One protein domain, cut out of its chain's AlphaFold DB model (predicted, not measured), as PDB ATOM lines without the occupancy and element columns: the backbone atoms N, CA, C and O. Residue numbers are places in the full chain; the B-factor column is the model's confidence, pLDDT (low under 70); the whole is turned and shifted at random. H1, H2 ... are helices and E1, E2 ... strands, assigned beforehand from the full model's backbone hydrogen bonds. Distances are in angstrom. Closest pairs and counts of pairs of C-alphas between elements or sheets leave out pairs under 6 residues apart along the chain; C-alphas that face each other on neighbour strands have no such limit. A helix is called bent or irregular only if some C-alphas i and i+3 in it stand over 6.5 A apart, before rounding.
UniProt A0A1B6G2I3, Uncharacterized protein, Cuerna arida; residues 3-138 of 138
ATOM      1  N   LYS A   3     -32.323 -52.487 -53.533       96.06
ATOM      2  CA  LYS A   3     -32.149 -52.606 -52.070       96.06
ATOM      3  C   LYS A   3     -30.873 -51.872 -51.659       96.06
ATOM      4  O   LYS A   3     -29.814 -52.138 -52.221       96.06
ATOM      5  N   TRP A   4     -30.974 -50.974 -50.687       95.00
ATOM      6  CA  TRP A   4     -29.849 -50.209 -50.138       95.00
ATOM      7  C   TRP A   4     -29.238 -50.876 -48.910       95.00
ATOM      8  O   TRP A   4     -28.043 -50.746 -48.663       95.00
ATOM      9  N   GLY A   5     -30.051 -51.596 -48.139       96.00
ATOM     10  CA  GLY A   5     -29.599 -52.263 -46.929       96.00
ATOM     11  C   GLY A   5     -30.751 -52.803 -46.099       96.00
ATOM     12  O   GLY A   5     -31.907 -52.796 -46.524       96.00
ATOM     13  N   GLU A   6     -30.409 -53.269 -44.907       97.00
ATOM     14  CA  GLU A   6     -31.342 -53.834 -43.944       97.00
ATOM     15  C   GLU A   6     -30.837 -53.576 -42.527       97.00
ATOM     16  O   GLU A   6     -29.633 -53.650 -42.266       97.00
ATOM     17  N   LYS A   7     -31.751 -53.264 -41.608       96.44
ATOM     18  CA  LYS A   7     -31.445 -53.111 -40.186       96.44
ATOM     19  C   LYS A   7     -32.678 -53.424 -39.348       96.44
ATOM     20  O   LYS A   7     -33.756 -52.935 -39.647       96.44
ATOM     21  N   ASN A   8     -32.503 -54.193 -38.272       96.19
ATOM     22  CA  ASN A   8     -33.561 -54.504 -37.299       96.19
ATOM     23  C   ASN A   8     -34.850 -55.075 -37.927       96.19
ATOM     24  O   ASN A   8     -35.943 -54.746 -37.484       96.19
ATOM     25  N   GLY A   9     -34.732 -55.910 -38.965       96.88
ATOM     26  CA  GLY A   9     -35.896 -56.470 -39.663       96.88
ATOM     27  C   GLY A   9     -36.594 -55.505 -40.629       96.88
ATOM     28  O   GLY A   9     -37.663 -55.838 -41.130       96.88
ATOM     29  N   ILE A  10     -35.993 -54.344 -40.909       97.94
ATOM     30  CA  ILE A  10     -36.473 -53.365 -41.886       97.94
ATOM     31  C   ILE A  10     -35.517 -53.312 -43.078       97.94
ATOM     32  O   ILE A  10     -34.311 -53.120 -42.902       97.94
ATOM     33  N   GLU A  11     -36.044 -53.434 -44.291       97.94
ATOM     34  CA  GLU A  11     -35.284 -53.262 -45.530       97.94
ATOM     35  C   GLU A  11     -35.487 -51.871 -46.130       97.94
ATOM     36  O   GLU A  11     -36.607 -51.367 -46.193       97.94
ATOM     37  N   PHE A  12     -34.417 -51.285 -46.662       97.06
ATOM     38  CA  PHE A  12     -34.448 -49.984 -47.328       97.06
ATOM     39  C   PHE A  12     -34.345 -50.162 -48.840       97.06
ATOM     40  O   PHE A  12     -33.415 -50.802 -49.335       97.06
ATOM     41  N   TRP A  13     -35.263 -49.553 -49.585       97.25
ATOM     42  CA  TRP A  13     -35.386 -49.718 -51.031       97.25
ATOM     43  C   TRP A  13     -35.557 -48.377 -51.742       97.25
ATOM     44  O   TRP A  13     -36.225 -47.480 -51.234       97.25
ATOM     45  N   THR A  14     -35.033 -48.248 -52.963       96.69
ATOM     46  CA  THR A  14     -35.555 -47.243 -53.901       96.69
ATOM     47  C   THR A  14     -37.012 -47.577 -54.176       96.69
ATOM     48  O   THR A  14     -37.312 -48.681 -54.636       96.69
ATOM     49  N   MET A  15     -37.900 -46.628 -53.909       95.12
ATOM     50  CA  MET A  15     -39.333 -46.785 -54.094       95.12
ATOM     51  C   MET A  15     -39.679 -46.659 -55.576       95.12
ATOM     52  O   MET A  15     -39.373 -45.628 -56.184       95.12
ATOM     53  N   PRO A  16     -40.309 -47.674 -56.182       93.25
ATOM     54  CA  PRO A  16     -40.773 -47.542 -57.546       93.25
ATOM     55  C   PRO A  16     -42.099 -46.741 -57.575       93.25
ATOM     56  O   PRO A  16     -42.854 -46.779 -56.596       93.25
ATOM     57  N   PRO A  17     -42.397 -45.983 -58.650       90.38
ATOM     58  CA  PRO A  17     -43.541 -45.064 -58.684       90.38
ATOM     59  C   PRO A  17     -44.900 -45.713 -58.391       90.38
ATOM     60  O   PRO A  17     -45.769 -45.071 -57.809       90.38
ATOM     61  N   GLU A  18     -45.085 -46.983 -58.749       92.56
ATOM     62  CA  GLU A  18     -46.309 -47.752 -58.508       92.56
ATOM     63  C   GLU A  18     -46.623 -47.969 -57.021       92.56
ATOM     64  O   GLU A  18     -47.783 -48.151 -56.667       92.56
ATOM     65  N   ARG A  19     -45.616 -47.899 -56.141       94.19
ATOM     66  CA  ARG A  19     -45.806 -48.010 -54.686       94.19
ATOM     67  C   ARG A  19     -45.950 -46.661 -53.992       94.19
ATOM     68  O   ARG A  19     -46.157 -46.611 -52.785       94.19
ATOM     69  N   ALA A  20     -45.859 -45.558 -54.733       93.88
ATOM     70  CA  ALA A  20     -45.890 -44.223 -54.153       93.88
ATOM     71  C   ALA A  20     -47.237 -43.889 -53.495       93.88
ATOM     72  O   ALA A  20     -47.257 -43.139 -52.524       93.88
ATOM     73  N   GLU A  21     -48.350 -44.419 -54.013       94.12
ATOM     74  CA  GLU A  21     -49.680 -44.203 -53.428       94.12
ATOM     75  C   GLU A  21     -49.864 -45.001 -52.132       94.12
ATOM     76  O   GLU A  21     -50.286 -44.427 -51.131       94.12
ATOM     77  N   GLU A  22     -49.458 -46.275 -52.111       94.12
ATOM     78  CA  GLU A  22     -49.397 -47.109 -50.897       94.12
ATOM     79  C   GLU A  22     -48.550 -46.420 -49.813       94.12
ATOM     80  O   GLU A  22     -49.002 -46.201 -48.693       94.12
ATOM     81  N   ALA A  23     -47.353 -45.969 -50.186       93.19
ATOM     82  CA  ALA A  23     -46.427 -45.256 -49.313       93.19
ATOM     83  C   ALA A  23     -47.010 -43.958 -48.718       93.19
ATOM     84  O   ALA A  23     -46.584 -43.527 -47.646       93.19
ATOM     85  N   SER A  24     -48.014 -43.345 -49.361       92.31
ATOM     86  CA  SER A  24     -48.609 -42.097 -48.861       92.31
ATOM     87  C   SER A  24     -49.400 -42.302 -47.569       92.31
ATOM     88  O   SER A  24     -49.674 -41.341 -46.853       92.31
ATOM     89  N   GLU A  25     -49.755 -43.547 -47.242       90.44
ATOM     90  CA  GLU A  25     -50.404 -43.886 -45.979       90.44
ATOM     91  C   GLU A  25     -49.494 -43.634 -44.772       90.44
ATOM     92  O   GLU A  25     -49.969 -43.173 -43.738       90.44
ATOM     93  N   VAL A  26     -48.178 -43.809 -44.933       91.00
ATOM     94  CA  VAL A  26     -47.189 -43.495 -43.890       91.00
ATOM     95  C   VAL A  26     -47.168 -41.996 -43.570       91.00
ATOM     96  O   VAL A  26     -46.976 -41.609 -42.423       91.00
ATOM     97  N   LEU A  27     -47.424 -41.131 -44.561       88.12
ATOM     98  CA  LEU A  27     -47.553 -39.690 -44.316       88.12
ATOM     99  C   LEU A  27     -48.817 -39.367 -43.510       88.12
ATOM    100  O   LEU A  27     -48.782 -38.517 -42.624       88.12
ATOM    101  N   ARG A  28     -49.925 -40.058 -43.807       85.88
ATOM    102  CA  ARG A  28     -51.207 -39.850 -43.118       85.88
ATOM    103  C   ARG A  28     -51.175 -40.261 -41.657       85.88
ATOM    104  O   ARG A  28     -51.759 -39.568 -40.838       85.88
ATOM    105  N   ASN A  29     -50.468 -41.340 -41.347       86.25
ATOM    106  CA  ASN A  29     -50.426 -41.914 -40.005       86.25
ATOM    107  C   ASN A  29     -49.190 -41.473 -39.196       86.25
ATOM    108  O   ASN A  29     -48.832 -42.148 -38.236       86.25
ATOM    109  N   GLY A  30     -48.501 -40.408 -39.616       85.94
ATOM    110  CA  GLY A  30     -47.320 -39.903 -38.913       85.94
ATOM    111  C   GLY A  30     -46.993 -38.461 -39.283       85.94
ATOM    112  O   GLY A  30     -47.172 -37.556 -38.477       85.94
ATOM    113  N   PHE A  31     -46.578 -38.210 -40.532       88.38
ATOM    114  CA  PHE A  31     -46.101 -36.882 -40.958       88.38
ATOM    115  C   PHE A  31     -47.081 -35.745 -40.645       88.38
ATOM    116  O   PHE A  31     -46.672 -34.709 -40.130       88.38
ATOM    117  N   PHE A  32     -48.363 -35.908 -40.981       89.31
ATOM    118  CA  PHE A  32     -49.328 -34.826 -40.783       89.31
ATOM    119  C   PHE A  32     -49.652 -34.569 -39.310       89.31
ATOM    120  O   PHE A  32     -49.981 -33.436 -38.985       89.31
ATOM    121  N   GLU A  33     -49.547 -35.575 -38.444       87.44
ATOM    122  CA  GLU A  33     -49.839 -35.453 -37.011       87.44
ATOM    123  C   GLU A  33     -48.649 -34.851 -36.244       87.44
ATOM    124  O   GLU A  33     -48.816 -33.940 -35.432       87.44
ATOM    125  N   ASP A  34     -47.430 -35.296 -36.556       85.88
ATOM    126  CA  ASP A  34     -46.251 -35.006 -35.733       85.88
ATOM    127  C   ASP A  34     -45.402 -33.824 -36.229       85.88
ATOM    128  O   ASP A  34     -44.614 -33.254 -35.468       85.88
ATOM    129  N   GLU A  35     -45.514 -33.433 -37.502       85.62
ATOM    130  CA  GLU A  35     -44.633 -32.412 -38.075       85.62
ATOM    131  C   GLU A  35     -45.062 -30.984 -37.679       85.62
ATOM    132  O   GLU A  35     -46.241 -30.619 -37.664       85.62
ATOM    133  N   ALA A  36     -44.085 -30.147 -37.316       87.69
ATOM    134  CA  ALA A  36     -44.333 -28.834 -36.726       87.69
ATOM    135  C   ALA A  36     -45.023 -27.857 -37.693       87.69
ATOM    136  O   ALA A  36     -45.927 -27.133 -37.274       87.69
ATOM    137  N   PHE A  37     -44.636 -27.833 -38.973       87.69
ATOM    138  CA  PHE A  37     -45.294 -26.996 -39.976       87.69
ATOM    139  C   PHE A  37     -46.682 -27.521 -40.355       87.69
ATOM    140  O   PHE A  37     -47.585 -26.717 -40.601       87.69
ATOM    141  N   CYS A  38     -46.908 -28.835 -40.338       89.56
ATOM    142  CA  CYS A  38     -48.241 -29.416 -40.478       89.56
ATOM    143  C   CYS A  38     -49.181 -28.911 -39.377       89.56
ATOM    144  O   CYS A  38     -50.267 -28.404 -39.669       89.56
ATOM    145  N   ASN A  39     -48.719 -28.948 -38.129       90.19
ATOM    146  CA  ASN A  39     -49.467 -28.434 -36.986       90.19
ATOM    147  C   ASN A  39     -49.666 -26.912 -37.055       90.19
ATOM    148  O   ASN A  39     -50.764 -26.416 -36.813       90.19
ATOM    149  N   TYR A  40     -48.633 -26.163 -37.444       91.88
ATOM    150  CA  TYR A  40     -48.705 -24.708 -37.608       91.88
ATOM    151  C   TYR A  40     -49.708 -24.273 -38.688       91.88
ATOM    152  O   TYR A  40     -50.458 -23.317 -38.496       91.88
ATOM    153  N   THR A  41     -49.731 -24.971 -39.823       94.88
ATOM    154  CA  THR A  41     -50.624 -24.657 -40.951       94.88
ATOM    155  C   THR A  41     -52.039 -25.206 -40.766       94.88
ATOM    156  O   THR A  41     -52.948 -24.794 -41.487       94.88
ATOM    157  N   GLY A  42     -52.239 -26.114 -39.804       94.81
ATOM    158  CA  GLY A  42     -53.513 -26.784 -39.542       94.81
ATOM    159  C   GLY A  42     -53.864 -27.874 -40.558       94.81
ATOM    160  O   GLY A  42     -55.020 -28.280 -40.634       94.81
ATOM    161  N   ILE A  43     -52.898 -28.349 -41.356       95.19
ATOM    162  CA  ILE A  43     -53.142 -29.408 -42.350       95.19
ATOM    163  C   ILE A  43     -53.425 -30.770 -41.696       95.19
ATOM    164  O   ILE A  43     -54.048 -31.633 -42.313       95.19
ATOM    165  N   SER A  44     -53.005 -30.962 -40.442       92.62
ATOM    166  CA  SER A  44     -53.283 -32.160 -39.641       92.62
ATOM    167  C   SER A  44     -54.783 -32.455 -39.515       92.62
ATOM    168  O   SER A  44     -55.181 -33.614 -39.483       92.62
ATOM    169  N   GLU A  45     -55.624 -31.421 -39.566       94.00
ATOM    170  CA  GLU A  45     -57.086 -31.528 -39.469       94.00
ATOM    171  C   GLU A  45     -57.798 -31.366 -40.830       94.00
ATOM    172  O   GLU A  45     -59.022 -31.473 -40.930       94.00
ATOM    173  N   ASP A  46     -57.053 -31.099 -41.908       96.31
ATOM    174  CA  ASP A  46     -57.599 -30.834 -43.241       96.31
ATOM    175  C   ASP A  46     -57.399 -32.026 -44.182       96.31
ATOM    176  O   ASP A  46     -56.400 -32.137 -44.896       96.31
ATOM    177  N   SER A  47     -58.401 -32.903 -44.237       95.12
ATOM    178  CA  SER A  47     -58.379 -34.089 -45.106       95.12
ATOM    179  C   SER A  47     -58.179 -33.785 -46.603       95.12
ATOM    180  O   SER A  47     -57.552 -34.583 -47.308       95.12
ATOM    181  N   GLU A  48     -58.670 -32.647 -47.114       96.81
ATOM    182  CA  GLU A  48     -58.439 -32.253 -48.511       96.81
ATOM    183  C   GLU A  48     -56.986 -31.808 -48.688       96.81
ATOM    184  O   GLU A  48     -56.315 -32.252 -49.623       96.81
ATOM    185  N   GLY A  49     -56.467 -31.020 -47.744       96.44
ATOM    186  CA  GLY A  49     -55.071 -30.601 -47.725       96.44
ATOM    187  C   GLY A  49     -54.095 -31.780 -47.658       96.44
ATOM    188  O   GLY A  49     -53.175 -31.874 -48.474       96.44
ATOM    189  N   GLN A  50     -54.340 -32.747 -46.770       95.75
ATOM    190  CA  GLN A  50     -53.544 -33.977 -46.674       95.75
ATOM    191  C   GLN A  50     -53.550 -34.778 -47.974       95.75
ATOM    192  O   GLN A  50     -52.518 -35.315 -48.389       95.75
ATOM    193  N   LYS A  51     -54.702 -34.855 -48.652       96.31
ATOM    194  CA  LYS A  51     -54.813 -35.520 -49.955       96.31
ATOM    195  C   LYS A  51     -53.997 -34.792 -51.021       96.31
ATOM    196  O   LYS A  51     -53.301 -35.436 -51.805       96.31
ATOM    197  N   GLU A  52     -54.050 -33.464 -51.059       97.25
ATOM    198  CA  GLU A  52     -53.271 -32.654 -51.999       97.25
ATOM    199  C   GLU A  52     -51.759 -32.787 -51.770       97.25
ATOM    200  O   GLU A  52     -51.008 -32.962 -52.732       97.25
ATOM    201  N   LEU A  53     -51.310 -32.806 -50.512       95.12
ATOM    202  CA  LEU A  53     -49.905 -33.041 -50.163       95.12
ATOM    203  C   LEU A  53     -49.464 -34.483 -50.430       95.12
ATOM    204  O   LEU A  53     -48.357 -34.712 -50.917       95.12
ATOM    205  N   SER A  54     -50.339 -35.463 -50.212       95.31
ATOM    206  CA  SER A  54     -50.084 -36.851 -50.619       95.31
ATOM    207  C   SER A  54     -49.897 -36.946 -52.139       95.31
ATOM    208  O   SER A  54     -48.972 -37.604 -52.615       95.31
ATOM    209  N   ASN A  55     -50.700 -36.218 -52.924       96.19
ATOM    210  CA  ASN A  55     -50.539 -36.143 -54.380       96.19
ATOM    211  C   ASN A  55     -49.225 -35.461 -54.797       96.19
ATOM    212  O   ASN A  55     -48.629 -35.848 -55.808       96.19
ATOM    213  N   LEU A  56     -48.765 -34.457 -54.040       95.56
ATOM    214  CA  LEU A  56     -47.450 -33.844 -54.234       95.56
ATOM    215  C   LEU A  56     -46.348 -34.887 -54.032       95.56
ATOM    216  O   LEU A  56     -45.535 -35.085 -54.933       95.56
ATOM    217  N   ALA A  57     -46.373 -35.605 -52.909       94.69
ATOM    218  CA  ALA A  57     -45.421 -36.663 -52.583       94.69
ATOM    219  C   ALA A  57     -45.381 -37.758 -53.666       94.69
ATOM    220  O   ALA A  57     -44.319 -38.057 -54.222       94.69
ATOM    221  N   VAL A  58     -46.546 -38.276 -54.072       95.69
ATOM    222  CA  VAL A  58     -46.670 -39.244 -55.178       95.69
ATOM    223  C   VAL A  58     -46.089 -38.691 -56.480       95.69
ATOM    224  O   VAL A  58     -45.435 -39.413 -57.235       95.69
ATOM    225  N   THR A  59     -46.281 -37.399 -56.756       95.44
ATOM    226  CA  THR A  59     -45.699 -36.750 -57.939       95.44
ATOM    227  C   THR A  59     -44.175 -36.659 -57.848       95.44
ATOM    228  O   THR A  59     -43.511 -36.876 -58.860       95.44
ATOM    229  N   CYS A  60     -43.609 -36.400 -56.668       93.94
ATOM    230  CA  CYS A  60     -42.162 -36.399 -56.444       93.94
ATOM    231  C   CYS A  60     -41.540 -37.781 -56.699       93.94
ATOM    232  O   CYS A  60     -40.516 -37.875 -57.369       93.94
ATOM    233  N   ALA A  61     -42.202 -38.864 -56.273       94.50
ATOM    234  CA  ALA A  61     -41.716 -40.234 -56.478       94.50
ATOM    235  C   ALA A  61     -41.500 -40.626 -57.949       94.50
ATOM    236  O   ALA A  61     -40.715 -41.532 -58.233       94.50
ATOM    237  N   LYS A  62     -42.137 -39.924 -58.894       94.75
ATOM    238  CA  LYS A  62     -41.946 -40.146 -60.336       94.75
ATOM    239  C   LYS A  62     -40.525 -39.846 -60.812       94.75
ATOM    240  O   LYS A  62     -40.144 -40.339 -61.868       94.75
ATOM    241  N   ASP A  63     -39.735 -39.110 -60.032       94.19
ATOM    242  CA  ASP A  63     -38.325 -38.850 -60.338       94.19
ATOM    243  C   ASP A  63     -37.424 -40.072 -60.065       94.19
ATOM    244  O   ASP A  63     -36.239 -40.048 -60.385       94.19
ATOM    245  N   GLY A  64     -37.962 -41.153 -59.481       93.31
ATOM    246  CA  GLY A  64     -37.267 -42.441 -59.340       93.31
ATOM    247  C   GLY A  64     -36.178 -42.485 -58.264       93.31
ATOM    248  O   GLY A  64     -35.416 -43.448 -58.199       93.31
ATOM    249  N   ILE A  65     -36.104 -41.453 -57.422       93.56
ATOM    250  CA  ILE A  65     -35.084 -41.271 -56.374       93.56
ATOM    251  C   ILE A  65     -35.657 -41.284 -54.949       93.56
ATOM    252  O   ILE A  65     -34.924 -41.108 -53.977       93.56
ATOM    253  N   SER A  66     -36.970 -41.456 -54.809       95.44
ATOM    254  CA  SER A  66     -37.607 -41.650 -53.505       95.44
ATOM    255  C   SER A  66     -37.253 -43.022 -52.935       95.44
ATOM    256  O   SER A  66     -37.001 -43.971 -53.683       95.44
ATOM    257  N   THR A  67     -37.258 -43.150 -51.612       95.94
ATOM    258  CA  THR A  67     -36.965 -44.412 -50.921       95.94
ATOM    259  C   THR A  67     -38.098 -44.811 -49.986       95.94
ATOM    260  O   THR A  67     -38.841 -43.967 -49.496       95.94
ATOM    261  N   MET A  68     -38.216 -46.110 -49.734       95.94
ATOM    262  CA  MET A  68     -39.174 -46.703 -48.802       95.94
ATOM    263  C   MET A  68     -38.455 -47.681 -47.870       95.94
ATOM    264  O   MET A  68     -37.468 -48.308 -48.260       95.94
ATOM    265  N   ALA A  69     -38.971 -47.811 -46.656       96.75
ATOM    266  CA  ALA A  69     -38.566 -48.788 -45.663       96.75
ATOM    267  C   ALA A  69     -39.697 -49.810 -45.486       96.75
ATOM    268  O   ALA A  69     -40.852 -49.420 -45.311       96.75
ATOM    269  N   ILE A  70     -39.375 -51.100 -45.570       97.06
ATOM    270  CA  ILE A  70     -40.342 -52.203 -45.512       97.06
ATOM    271  C   ILE A  70     -40.028 -53.078 -44.307       97.06
ATOM    272  O   ILE A  70     -38.897 -53.537 -44.159       97.06
ATOM    273  N   ASP A  71     -41.034 -53.349 -43.484       97.19
ATOM    274  CA  ASP A  71     -40.946 -54.358 -42.432       97.19
ATOM    275  C   ASP A  71     -40.996 -55.768 -43.041       97.19
ATOM    276  O   ASP A  71     -41.949 -56.125 -43.737       97.19
ATOM    277  N   ILE A  72     -39.962 -56.578 -42.795       96.88
ATOM    278  CA  ILE A  72     -39.795 -57.900 -43.424       96.88
ATOM    279  C   ILE A  72     -40.898 -58.876 -43.004       96.88
ATOM    280  O   ILE A  72     -41.296 -59.733 -43.792       96.88
ATOM    281  N   GLN A  73     -41.391 -58.774 -41.768       97.31
ATOM    282  CA  GLN A  73     -42.369 -59.724 -41.236       97.31
ATOM    283  C   GLN A  73     -43.755 -59.505 -41.841       97.31
ATOM    284  O   GLN A  73     -44.469 -60.463 -42.132       97.31
ATOM    285  N   THR A  74     -44.139 -58.244 -42.021       96.25
ATOM    286  CA  THR A  74     -45.477 -57.844 -42.468       96.25
ATOM    287  C   THR A  74     -45.542 -57.498 -43.953       96.25
ATOM    288  O   THR A  74     -46.631 -57.475 -44.523       96.25
ATOM    289  N   GLY A  75     -44.402 -57.199 -44.581       94.50
ATOM    290  CA  GLY A  75     -44.312 -56.699 -45.953       94.50
ATOM    291  C   GLY A  75     -44.817 -55.263 -46.132       94.50
ATOM    292  O   GLY A  75     -44.898 -54.782 -47.265       94.50
ATOM    293  N   LYS A  76     -45.168 -54.570 -45.041       94.94
ATOM    294  CA  LYS A  76     -45.733 -53.218 -45.078       94.94
ATOM    295  C   LYS A  76     -44.650 -52.157 -45.195       94.94
ATOM    296  O   LYS A  76     -43.564 -52.296 -44.633       94.94
ATOM    297  N   ILE A  77     -44.977 -51.067 -45.884       95.69
ATOM    298  CA  ILE A  77     -44.163 -49.852 -45.865       95.69
ATOM    299  C   ILE A  77     -44.337 -49.188 -44.496       95.69
ATOM    300  O   ILE A  77     -45.458 -48.880 -44.101       95.69
ATOM    301  N   VAL A  78     -43.231 -48.987 -43.783       94.62
ATOM    302  CA  VAL A  78     -43.210 -48.396 -42.432       94.62
ATOM    303  C   VAL A  78     -42.493 -47.051 -42.378       94.62
ATOM    304  O   VAL A  78     -42.670 -46.306 -41.429       94.62
ATOM    305  N   GLY A  79     -41.721 -46.717 -43.412       94.00
ATOM    306  CA  GLY A  79     -41.022 -45.442 -43.520       94.00
ATOM    307  C   GLY A  79     -40.880 -45.036 -44.975       94.00
ATOM    308  O   GLY A  79     -40.797 -45.883 -45.870       94.00
ATOM    309  N   VAL A  80     -40.878 -43.736 -45.236       94.81
ATOM    310  CA  VAL A  80     -40.842 -43.193 -46.598       94.81
ATOM    311  C   VAL A  80     -39.969 -41.958 -46.650       94.81
ATOM    312  O   VAL A  80     -39.879 -41.210 -45.684       94.81
ATOM    313  N   SER A  81     -39.337 -41.743 -47.796       94.31
ATOM    314  CA  SER A  81     -38.674 -40.496 -48.143       94.31
ATOM    315  C   SER A  81     -39.054 -40.133 -49.570       94.31
ATOM    316  O   SER A  81     -38.587 -40.752 -50.532       94.31
ATOM    317  N   TYR A  82     -39.929 -39.140 -49.708       93.38
ATOM    318  CA  TYR A  82     -40.272 -38.598 -51.016       93.38
ATOM    319  C   TYR A  82     -39.270 -37.526 -51.404       93.38
ATOM    320  O   TYR A  82     -39.162 -36.511 -50.723       93.38
ATOM    321  N   ASN A  83     -38.582 -37.750 -52.521       92.12
ATOM    322  CA  ASN A  83     -37.542 -36.871 -53.022       92.12
ATOM    323  C   ASN A  83     -37.945 -36.304 -54.386       92.12
ATOM    324  O   ASN A  83     -38.440 -37.030 -55.247       92.12
ATOM    325  N   LYS A  84     -37.713 -35.005 -54.588       92.38
ATOM    326  CA  LYS A  84     -37.939 -34.308 -55.862       92.38
ATOM    327  C   LYS A  84     -36.621 -33.780 -56.410       92.38
ATOM    328  O   LYS A  84     -35.902 -33.100 -55.686       92.38
ATOM    329  N   ILE A  85     -36.345 -34.019 -57.690       91.62
ATOM    330  CA  ILE A  85     -35.274 -33.344 -58.423       91.62
ATOM    331  C   ILE A  85     -35.807 -31.983 -58.868       91.62
ATOM    332  O   ILE A  85     -36.706 -31.890 -59.709       91.62
ATOM    333  N   GLN A  86     -35.257 -30.914 -58.301       86.06
ATOM    334  CA  GLN A  86     -35.588 -29.553 -58.713       86.06
ATOM    335  C   GLN A  86     -34.573 -29.019 -59.718       86.06
ATOM    336  O   GLN A  86     -33.362 -29.077 -59.496       86.06
ATOM    337  N   VAL A  87     -35.088 -28.458 -60.810       86.81
ATOM    338  CA  VAL A  87     -34.307 -27.752 -61.828       86.81
ATOM    339  C   VAL A  87     -34.670 -26.274 -61.799       86.81
ATOM    340  O   VAL A  87     -35.820 -25.919 -61.526       86.81
ATOM    341  N   ILE A  88     -33.693 -25.412 -62.075       86.88
ATOM    342  CA  ILE A  88     -33.941 -23.974 -62.202       86.88
ATOM    343  C   ILE A  88     -34.864 -23.771 -63.412       86.88
ATOM    344  O   ILE A  88     -34.502 -24.188 -64.517       86.88
ATOM    345  N   PRO A  89     -36.055 -23.173 -63.230       88.88
ATOM    346  CA  PRO A  89     -36.965 -22.952 -64.339       88.88
ATOM    347  C   PRO A  89     -36.416 -21.867 -65.283       88.88
ATOM    348  O   PRO A  89     -35.698 -20.965 -64.839       88.88
ATOM    349  N   PRO A  90     -36.770 -21.904 -66.580       91.38
ATOM    350  CA  PRO A  90     -36.495 -20.800 -67.493       91.38
ATOM    351  C   PRO A  90     -37.094 -19.474 -66.990       91.38
ATOM    352  O   PRO A  90     -38.105 -19.490 -66.279       91.38
ATOM    353  N   PRO A  91     -36.539 -18.314 -67.395       92.75
ATOM    354  CA  PRO A  91     -37.109 -17.015 -67.050       92.75
ATOM    355  C   PRO A  91     -38.606 -16.934 -67.384       92.75
ATOM    356  O   PRO A  91     -39.028 -17.291 -68.483       92.75
ATOM    357  N   GLY A  92     -39.407 -16.467 -66.424       92.44
ATOM    358  CA  GLY A  92     -40.863 -16.351 -66.563       92.44
ATOM    359  C   GLY A  92     -41.662 -17.612 -66.212       92.44
ATOM    360  O   GLY A  92     -42.888 -17.546 -66.206       92.44
ATOM    361  N   GLN A  93     -41.012 -18.734 -65.881       92.12
ATOM    362  CA  GLN A  93     -41.684 -19.951 -65.408       92.12
ATOM    363  C   GLN A  93     -41.541 -20.133 -63.892       92.12
ATOM    364  O   GLN A  93     -40.549 -19.729 -63.284       92.12
ATOM    365  N   LYS A  94     -42.546 -20.761 -63.271       91.00
ATOM    366  CA  LYS A  94     -42.528 -21.095 -61.842       91.00
ATOM    367  C   LYS A  94     -41.708 -22.358 -61.587       91.00
ATOM    368  O   LYS A  94     -41.688 -23.281 -62.396       91.00
ATOM    369  N   ALA A  95     -41.067 -22.413 -60.421       91.38
ATOM    370  CA  ALA A  95     -40.476 -23.647 -59.916       91.38
ATOM    371  C   ALA A  95     -41.571 -24.677 -59.589       91.38
ATOM    372  O   ALA A  95     -42.718 -24.312 -59.321       91.38
ATOM    373  N   PHE A  96     -41.201 -25.960 -59.562       93.50
ATOM    374  CA  PHE A  96     -42.136 -27.082 -59.419       93.50
ATOM    375  C   PHE A  96     -43.136 -26.918 -58.262       93.50
ATOM    376  O   PHE A  96     -44.337 -27.046 -58.482       93.50
ATOM    377  N   PHE A  97     -42.669 -26.602 -57.048       93.75
ATOM    378  CA  PHE A  97     -43.551 -26.470 -55.881       93.75
ATOM    379  C   PHE A  97     -44.518 -25.286 -55.997       93.75
ATOM    380  O   PHE A  97     -45.687 -25.421 -55.645       93.75
ATOM    381  N   ALA A  98     -44.066 -24.152 -56.543       94.56
ATOM    382  CA  ALA A  98     -44.927 -22.991 -56.763       94.56
ATOM    383  C   ALA A  98     -46.005 -23.286 -57.819       94.56
ATOM    384  O   ALA A  98     -47.168 -22.941 -57.626       94.56
ATOM    385  N   GLU A  99     -45.637 -23.972 -58.903       95.94
ATOM    386  CA  GLU A  99     -46.591 -24.395 -59.929       95.94
ATOM    387  C   GLU A  99     -47.595 -25.419 -59.385       95.94
ATOM    388  O   GLU A  99     -48.795 -25.296 -59.628       95.94
ATOM    389  N   PHE A 100     -47.133 -26.410 -58.614       96.44
ATOM    390  CA  PHE A 100     -48.010 -27.413 -58.012       96.44
ATOM    391  C   PHE A 100     -49.017 -26.767 -57.055       96.44
ATOM    392  O   PHE A 100     -50.216 -27.015 -57.174       96.44
ATOM    393  N   ARG A 101     -48.547 -25.891 -56.159       96.94
ATOM    394  CA  ARG A 101     -49.388 -25.140 -55.218       96.94
ATOM    395  C   ARG A 101     -50.501 -24.371 -55.928       96.94
ATOM    396  O   ARG A 101     -51.646 -24.378 -55.488       96.94
ATOM    397  N   ASP A 102     -50.160 -23.688 -57.015       97.12
ATOM    398  CA  ASP A 102     -51.087 -22.768 -57.671       97.12
ATOM    399  C   ASP A 102     -52.071 -23.498 -58.598       97.12
ATOM    400  O   ASP A 102     -53.221 -23.077 -58.719       97.12
ATOM    401  N   SER A 103     -51.638 -24.591 -59.235       96.88
ATOM    402  CA  SER A 103     -52.431 -25.317 -60.239       96.88
ATOM    403  C   SER A 103     -53.154 -26.556 -59.706       96.88
ATOM    404  O   SER A 103     -54.160 -26.965 -60.288       96.88
ATOM    405  N   ARG A 104     -52.652 -27.184 -58.634       96.62
ATOM    406  CA  ARG A 104     -53.148 -28.483 -58.145       96.62
ATOM    407  C   ARG A 104     -53.686 -28.467 -56.725       96.62
ATOM    408  O   ARG A 104     -54.356 -29.431 -56.363       96.62
ATOM    409  N   CYS A 105     -53.441 -27.404 -55.963       97.50
ATOM    410  CA  CYS A 105     -53.995 -27.256 -54.622       97.50
ATOM    411  C   CYS A 105     -55.187 -26.294 -54.605       97.50
ATOM    412  O   CYS A 105     -55.175 -25.220 -55.219       97.50
ATOM    413  N   LYS A 106     -56.216 -26.662 -53.851       97.19
ATOM    414  CA  LYS A 106     -57.393 -25.854 -53.531       97.19
ATOM    415  C   LYS A 106     -57.424 -25.521 -52.051       97.19
ATOM    416  O   LYS A 106     -57.765 -24.382 -51.723       97.19
ATOM    417  N   SER A 107     -57.025 -26.466 -51.199       97.62
ATOM    418  CA  SER A 107     -56.973 -26.272 -49.753       97.62
ATOM    419  C   SER A 107     -56.034 -25.118 -49.393       97.62
ATOM    420  O   SER A 107     -54.944 -24.960 -49.954       97.62
ATOM    421  N   LYS A 108     -56.462 -24.296 -48.430       97.62
ATOM    422  CA  LYS A 108     -55.622 -23.229 -47.882       97.62
ATOM    423  C   LYS A 108     -54.436 -23.809 -47.109       97.62
ATOM    424  O   LYS A 108     -53.320 -23.353 -47.319       97.62
ATOM    425  N   THR A 109     -54.660 -24.824 -46.275       97.69
ATOM    426  CA  THR A 109     -53.611 -25.420 -45.428       97.69
ATOM    427  C   THR A 109     -52.523 -26.080 -46.282       97.69
ATOM    428  O   THR A 109     -51.337 -25.878 -46.034       97.69
ATOM    429  N   ALA A 110     -52.908 -26.748 -47.379       96.94
ATOM    430  CA  ALA A 110     -51.963 -27.290 -48.352       96.94
ATOM    431  C   ALA A 110     -51.121 -26.199 -49.018       96.94
ATOM    432  O   ALA A 110     -49.904 -26.337 -49.168       96.94
ATOM    433  N   LYS A 111     -51.758 -25.091 -49.417       97.69
ATOM    434  CA  LYS A 111     -51.051 -23.961 -50.026       97.69
ATOM    435  C   LYS A 111     -50.089 -23.289 -49.063       97.69
ATOM    436  O   LYS A 111     -49.002 -22.896 -49.493       97.69
ATOM    437  N   ASP A 112     -50.482 -23.162 -47.804       96.69
ATOM    438  CA  ASP A 112     -49.655 -22.575 -46.757       96.69
ATOM    439  C   ASP A 112     -48.434 -23.461 -46.496       96.69
ATOM    440  O   ASP A 112     -47.313 -22.976 -46.616       96.69
ATOM    441  N   LEU A 113     -48.618 -24.775 -46.299       94.06
ATOM    442  CA  LEU A 113     -47.497 -25.695 -46.078       94.06
ATOM    443  C   LEU A 113     -46.518 -25.708 -47.257       94.06
ATOM    444  O   LEU A 113     -45.311 -25.594 -47.059       94.06
ATOM    445  N   ILE A 114     -47.008 -25.769 -48.500       94.75
ATOM    446  CA  ILE A 114     -46.121 -25.707 -49.672       94.75
ATOM    447  C   ILE A 114     -45.410 -24.347 -49.759       94.75
ATOM    448  O   ILE A 114     -44.275 -24.274 -50.231       94.75
ATOM    449  N   SER A 115     -46.036 -23.263 -49.298       94.62
ATOM    450  CA  SER A 115     -45.386 -21.949 -49.253       94.62
ATOM    451  C   SER A 115     -44.261 -21.907 -48.218       94.62
ATOM    452  O   SER A 115     -43.190 -21.400 -48.548       94.62
ATOM    453  N   GLU A 116     -44.443 -22.517 -47.044       90.94
ATOM    454  CA  GLU A 116     -43.372 -22.707 -46.054       90.94
ATOM    455  C   GLU A 116     -42.232 -23.568 -46.616       90.94
ATOM    456  O   GLU A 116     -41.061 -23.203 -46.515       90.94
ATOM    457  N   MET A 117     -42.561 -24.661 -47.315       88.12
ATOM    458  CA  MET A 117     -41.574 -25.508 -47.993       88.12
ATOM    459  C   MET A 117     -40.765 -24.726 -49.037       88.12
ATOM    460  O   MET A 117     -39.554 -24.909 -49.150       88.12
ATOM    461  N   ILE A 118     -41.417 -23.839 -49.798       89.50
ATOM    462  CA  ILE A 118     -40.734 -22.949 -50.739       89.50
ATOM    463  C   ILE A 118     -39.820 -21.998 -49.970       89.50
ATOM    464  O   ILE A 118     -38.639 -21.945 -50.287       89.50
ATOM    465  N   LEU A 119     -40.323 -21.275 -48.964       85.62
ATOM    466  CA  LEU A 119     -39.538 -20.311 -48.182       85.62
ATOM    467  C   LEU A 119     -38.291 -20.950 -47.560       85.62
ATOM    468  O   LEU A 119     -37.197 -20.401 -47.699       85.62
ATOM    469  N   ALA A 120     -38.429 -22.136 -46.965       74.00
ATOM    470  CA  ALA A 120     -37.318 -22.884 -46.383       74.00
ATOM    471  C   ALA A 120     -36.216 -23.202 -47.413       74.00
ATOM    472  O   ALA A 120     -35.032 -23.103 -47.093       74.00
ATOM    473  N   LEU A 121     -36.582 -23.506 -48.667       65.31
ATOM    474  CA  LEU A 121     -35.613 -23.728 -49.749       65.31
ATOM    475  C   LEU A 121     -34.804 -22.464 -50.084       65.31
ATOM    476  O   LEU A 121     -33.636 -22.578 -50.446       65.31
ATOM    477  N   TRP A 122     -35.386 -21.269 -49.948       57.38
ATOM    478  CA  TRP A 122     -34.681 -20.000 -50.192       57.38
ATOM    479  C   TRP A 122     -33.781 -19.572 -49.027       57.38
ATOM    480  O   TRP A 122     -32.880 -18.759 -49.222       57.38
ATOM    481  N   MET A 123     -34.004 -20.106 -47.823       53.56
ATOM    482  CA  MET A 123     -33.249 -19.740 -46.621       53.56
ATOM    483  C   MET A 123     -31.917 -20.486 -46.459       53.56
ATOM    484  O   MET A 123     -31.142 -20.138 -45.569       53.56
ATOM    485  N   LEU A 124     -31.611 -21.483 -47.300       48.44
ATOM    486  CA  LEU A 124     -30.345 -22.219 -47.245       48.44
ATOM    487  C   LEU A 124     -29.291 -21.572 -48.173       48.44
ATOM    488  O   LEU A 124     -29.424 -21.637 -49.394       48.44
ATOM    489  N   PRO A 125     -28.209 -20.970 -47.635       41.31
ATOM    490  CA  PRO A 125     -27.254 -20.157 -48.402       41.31
ATOM    491  C   PRO A 125     -26.267 -20.942 -49.295       41.31
ATOM    492  O   PRO A 125     -25.329 -20.348 -49.823       41.31
ATOM    493  N   TRP A 126     -26.442 -22.252 -49.501       34.16
ATOM    494  CA  TRP A 126     -25.515 -23.084 -50.282       34.16
ATOM    495  C   TRP A 126     -26.148 -23.561 -51.594       34.16
ATOM    496  O   TRP A 126     -26.665 -24.669 -51.699       34.16
ATOM    497  N   GLN A 127     -26.074 -22.711 -52.622       36.41
ATOM    498  CA  GLN A 127     -26.413 -23.060 -54.002       36.41
ATOM    499  C   GLN A 127     -25.275 -23.861 -54.656       36.41
ATOM    500  O   GLN A 127     -24.400 -23.299 -55.308       36.41
ATOM    501  N   PHE A 128     -25.324 -25.187 -54.540       28.58
ATOM    502  CA  PHE A 128     -24.796 -26.078 -55.573       28.58
ATOM    503  C   PHE A 128     -25.865 -27.116 -55.933       28.58
ATOM    504  O   PHE A 128     -26.574 -27.629 -55.076       28.58
ATOM    505  N   SER A 129     -26.006 -27.318 -57.240       32.97
ATOM    506  CA  SER A 129     -26.855 -28.238 -57.996       32.97
ATOM    507  C   SER A 129     -27.509 -29.404 -57.229       32.97
ATOM    508  O   SER A 129     -26.832 -30.192 -56.580       32.97
ATOM    509  N   VAL A 130     -28.815 -29.581 -57.479       31.05
ATOM    510  CA  VAL A 130     -29.734 -30.630 -56.979       31.05
ATOM    511  C   VAL A 130     -30.282 -30.376 -55.565       31.05
ATOM    512  O   VAL A 130     -29.735 -30.819 -54.564       31.05
ATOM    513  N   HIS A 131     -31.417 -29.671 -55.488       38.94
ATOM    514  CA  HIS A 131     -32.161 -29.507 -54.234       38.94
ATOM    515  C   HIS A 131     -33.119 -30.686 -54.058       38.94
ATOM    516  O   HIS A 131     -34.066 -30.821 -54.835       38.94
ATOM    517  N   TYR A 132     -32.888 -31.500 -53.029       37.41
ATOM    518  CA  TYR A 132     -33.829 -32.518 -52.575       37.41
ATOM    519  C   TYR A 132     -34.715 -31.906 -51.492       37.41
ATOM    520  O   TYR A 132     -34.219 -31.443 -50.468       37.41
ATOM    521  N   LEU A 133     -36.026 -31.904 -51.710       44.75
ATOM    522  CA  LEU A 133     -36.954 -31.808 -50.591       44.75
ATOM    523  C   LEU A 133     -37.112 -33.217 -50.016       44.75
ATOM    524  O   LEU A 133     -37.421 -34.132 -50.776       44.75
ATOM    525  N   HIS A 134     -36.901 -33.362 -48.710       48.59
ATOM    526  CA  HIS A 134     -37.036 -34.619 -47.987       48.59
ATOM    527  C   HIS A 134     -38.296 -34.569 -47.120       48.59
ATOM    528  O   HIS A 134     -38.334 -33.857 -46.120       48.59
ATOM    529  N   LEU A 135     -39.333 -35.305 -47.516       50.94
ATOM    530  CA  LEU A 135     -40.474 -35.604 -46.645       50.94
ATOM    531  C   LEU A 135     -40.243 -36.993 -46.062       50.94
ATOM    532  O   LEU A 135     -40.347 -37.969 -46.809       50.94
ATOM    533  N   SER A 136     -39.892 -37.074 -44.778       46.41
ATOM    534  CA  SER A 136     -39.579 -38.338 -44.107       46.41
ATOM    535  C   SER A 136     -40.362 -38.558 -42.828       46.41
ATOM    536  O   SER A 136     -40.446 -37.661 -41.995       46.41
ATOM    537  N   VAL A 137     -40.833 -39.790 -42.663       46.31
ATOM    538  CA  VAL A 137     -41.325 -40.352 -41.401       46.31
ATOM    539  C   VAL A 137     -40.492 -41.603 -41.135       46.31
ATOM    540  O   VAL A 137     -40.306 -42.409 -42.057       46.31
ATOM    541  N   LEU A 138     -39.942 -41.710 -39.922       37.00
ATOM    542  CA  LEU A 138     -39.215 -42.879 -39.419       37.00
ATOM    543  C   LEU A 138     -40.093 -43.672 -38.460       37.00
ATOM    544  O   LEU A 138     -40.776 -43.016 -37.646       37.00
TER     545      LEU A 138
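This is residues 3 to 138 of the 138 residues of an uncharacterized protein of Cuerna arida (UniProt A0A1B6G2I3). A curled antiparallel sheet of five strands has two helices, H1 and H3, over one face, and a helical hairpin, H4 and H5, packs on the early part of H3 near one end of the sheet. Short H2 bridges H1 and H5, while E1 and E2 make the far end of the sheet. The printed part has 136 residues with five named helices and five named strands, in the order E1 E2 H1 H2 H3 E3 E4 H4 H5 E5, mixed in class. It is compact, with a radius of gyration of the C-alphas of 15.2 A and spans of 49 by 35 by 27 A.

The twisted sheet runs E1, residues 3 to 7, E2, 10 to 14, E3, 67 to 71, E4, 77 to 86, and E5, 131 to 137. E1 and E2 form a hairpin, with N 4 and O 12 2.8 A apart. Between E2 and E3, N 11 and O 70 are 2.9 A apart; in the hairpin E3 and E4, N 69 and O 79 are 2.8 A apart. Between E4 and E5, N 82 and O 135 are 3.2 A apart. H1, residues 17 to 34, lies over E3 and E4 at a height of 7.1 A over the sheet, across the strands. H3, residues 47 to 61, is on the same face, over E4 and E5 at a height of 11.9 A, slantwise to the strands. The two touch at a steep tilt of 46 degrees, opposite ways; the C-alphas of Ala 20 and Val 58 are closest, 5.1 A apart. H5, residues 108 to 122, is the hub: it touches H3, closest C-alphas Gly 49 and Ala 110, 4.6 A; H2, residues 36 to 41, closest C-alphas Thr 41 and Thr 109, 5.4 A; and H4, residues 96 to 104. H4 and H5 form a helical hairpin at a shallow tilt of 13 degrees, closest C-alphas Arg 101 and Lys 111, 5.6 A. Both only graze the sheet. H1 and H2 touch only at the corner, and H1 and H5 are apart. Every O i to N i+4 pair is within hydrogen-bond range in H2, H3, H4 and H5; in H1 7 of 14 are.

E1 begins at C-alpha 3 (-32.149, -52.606, -52.070). H1 is 25.2 A long, irregular, with C-alphas 29 and 32 7.2 A apart, and has a kink of 52 degrees near residue 27. H3 is 21.1 A, H5 21.3 A and E4 25.5 A long. E5, 19.1 A long, ends at C-alpha 137 (-41.325, -40.352, -41.401).

The C-alphas farthest apart, those of Gln 73 and Gly 92, are 50.2 A apart. The printed part has no cut and no long link; residues 122 to 128 stand free. Mean pLDDT of the printed part is 86.9, and residues 121 to 138 are under 70.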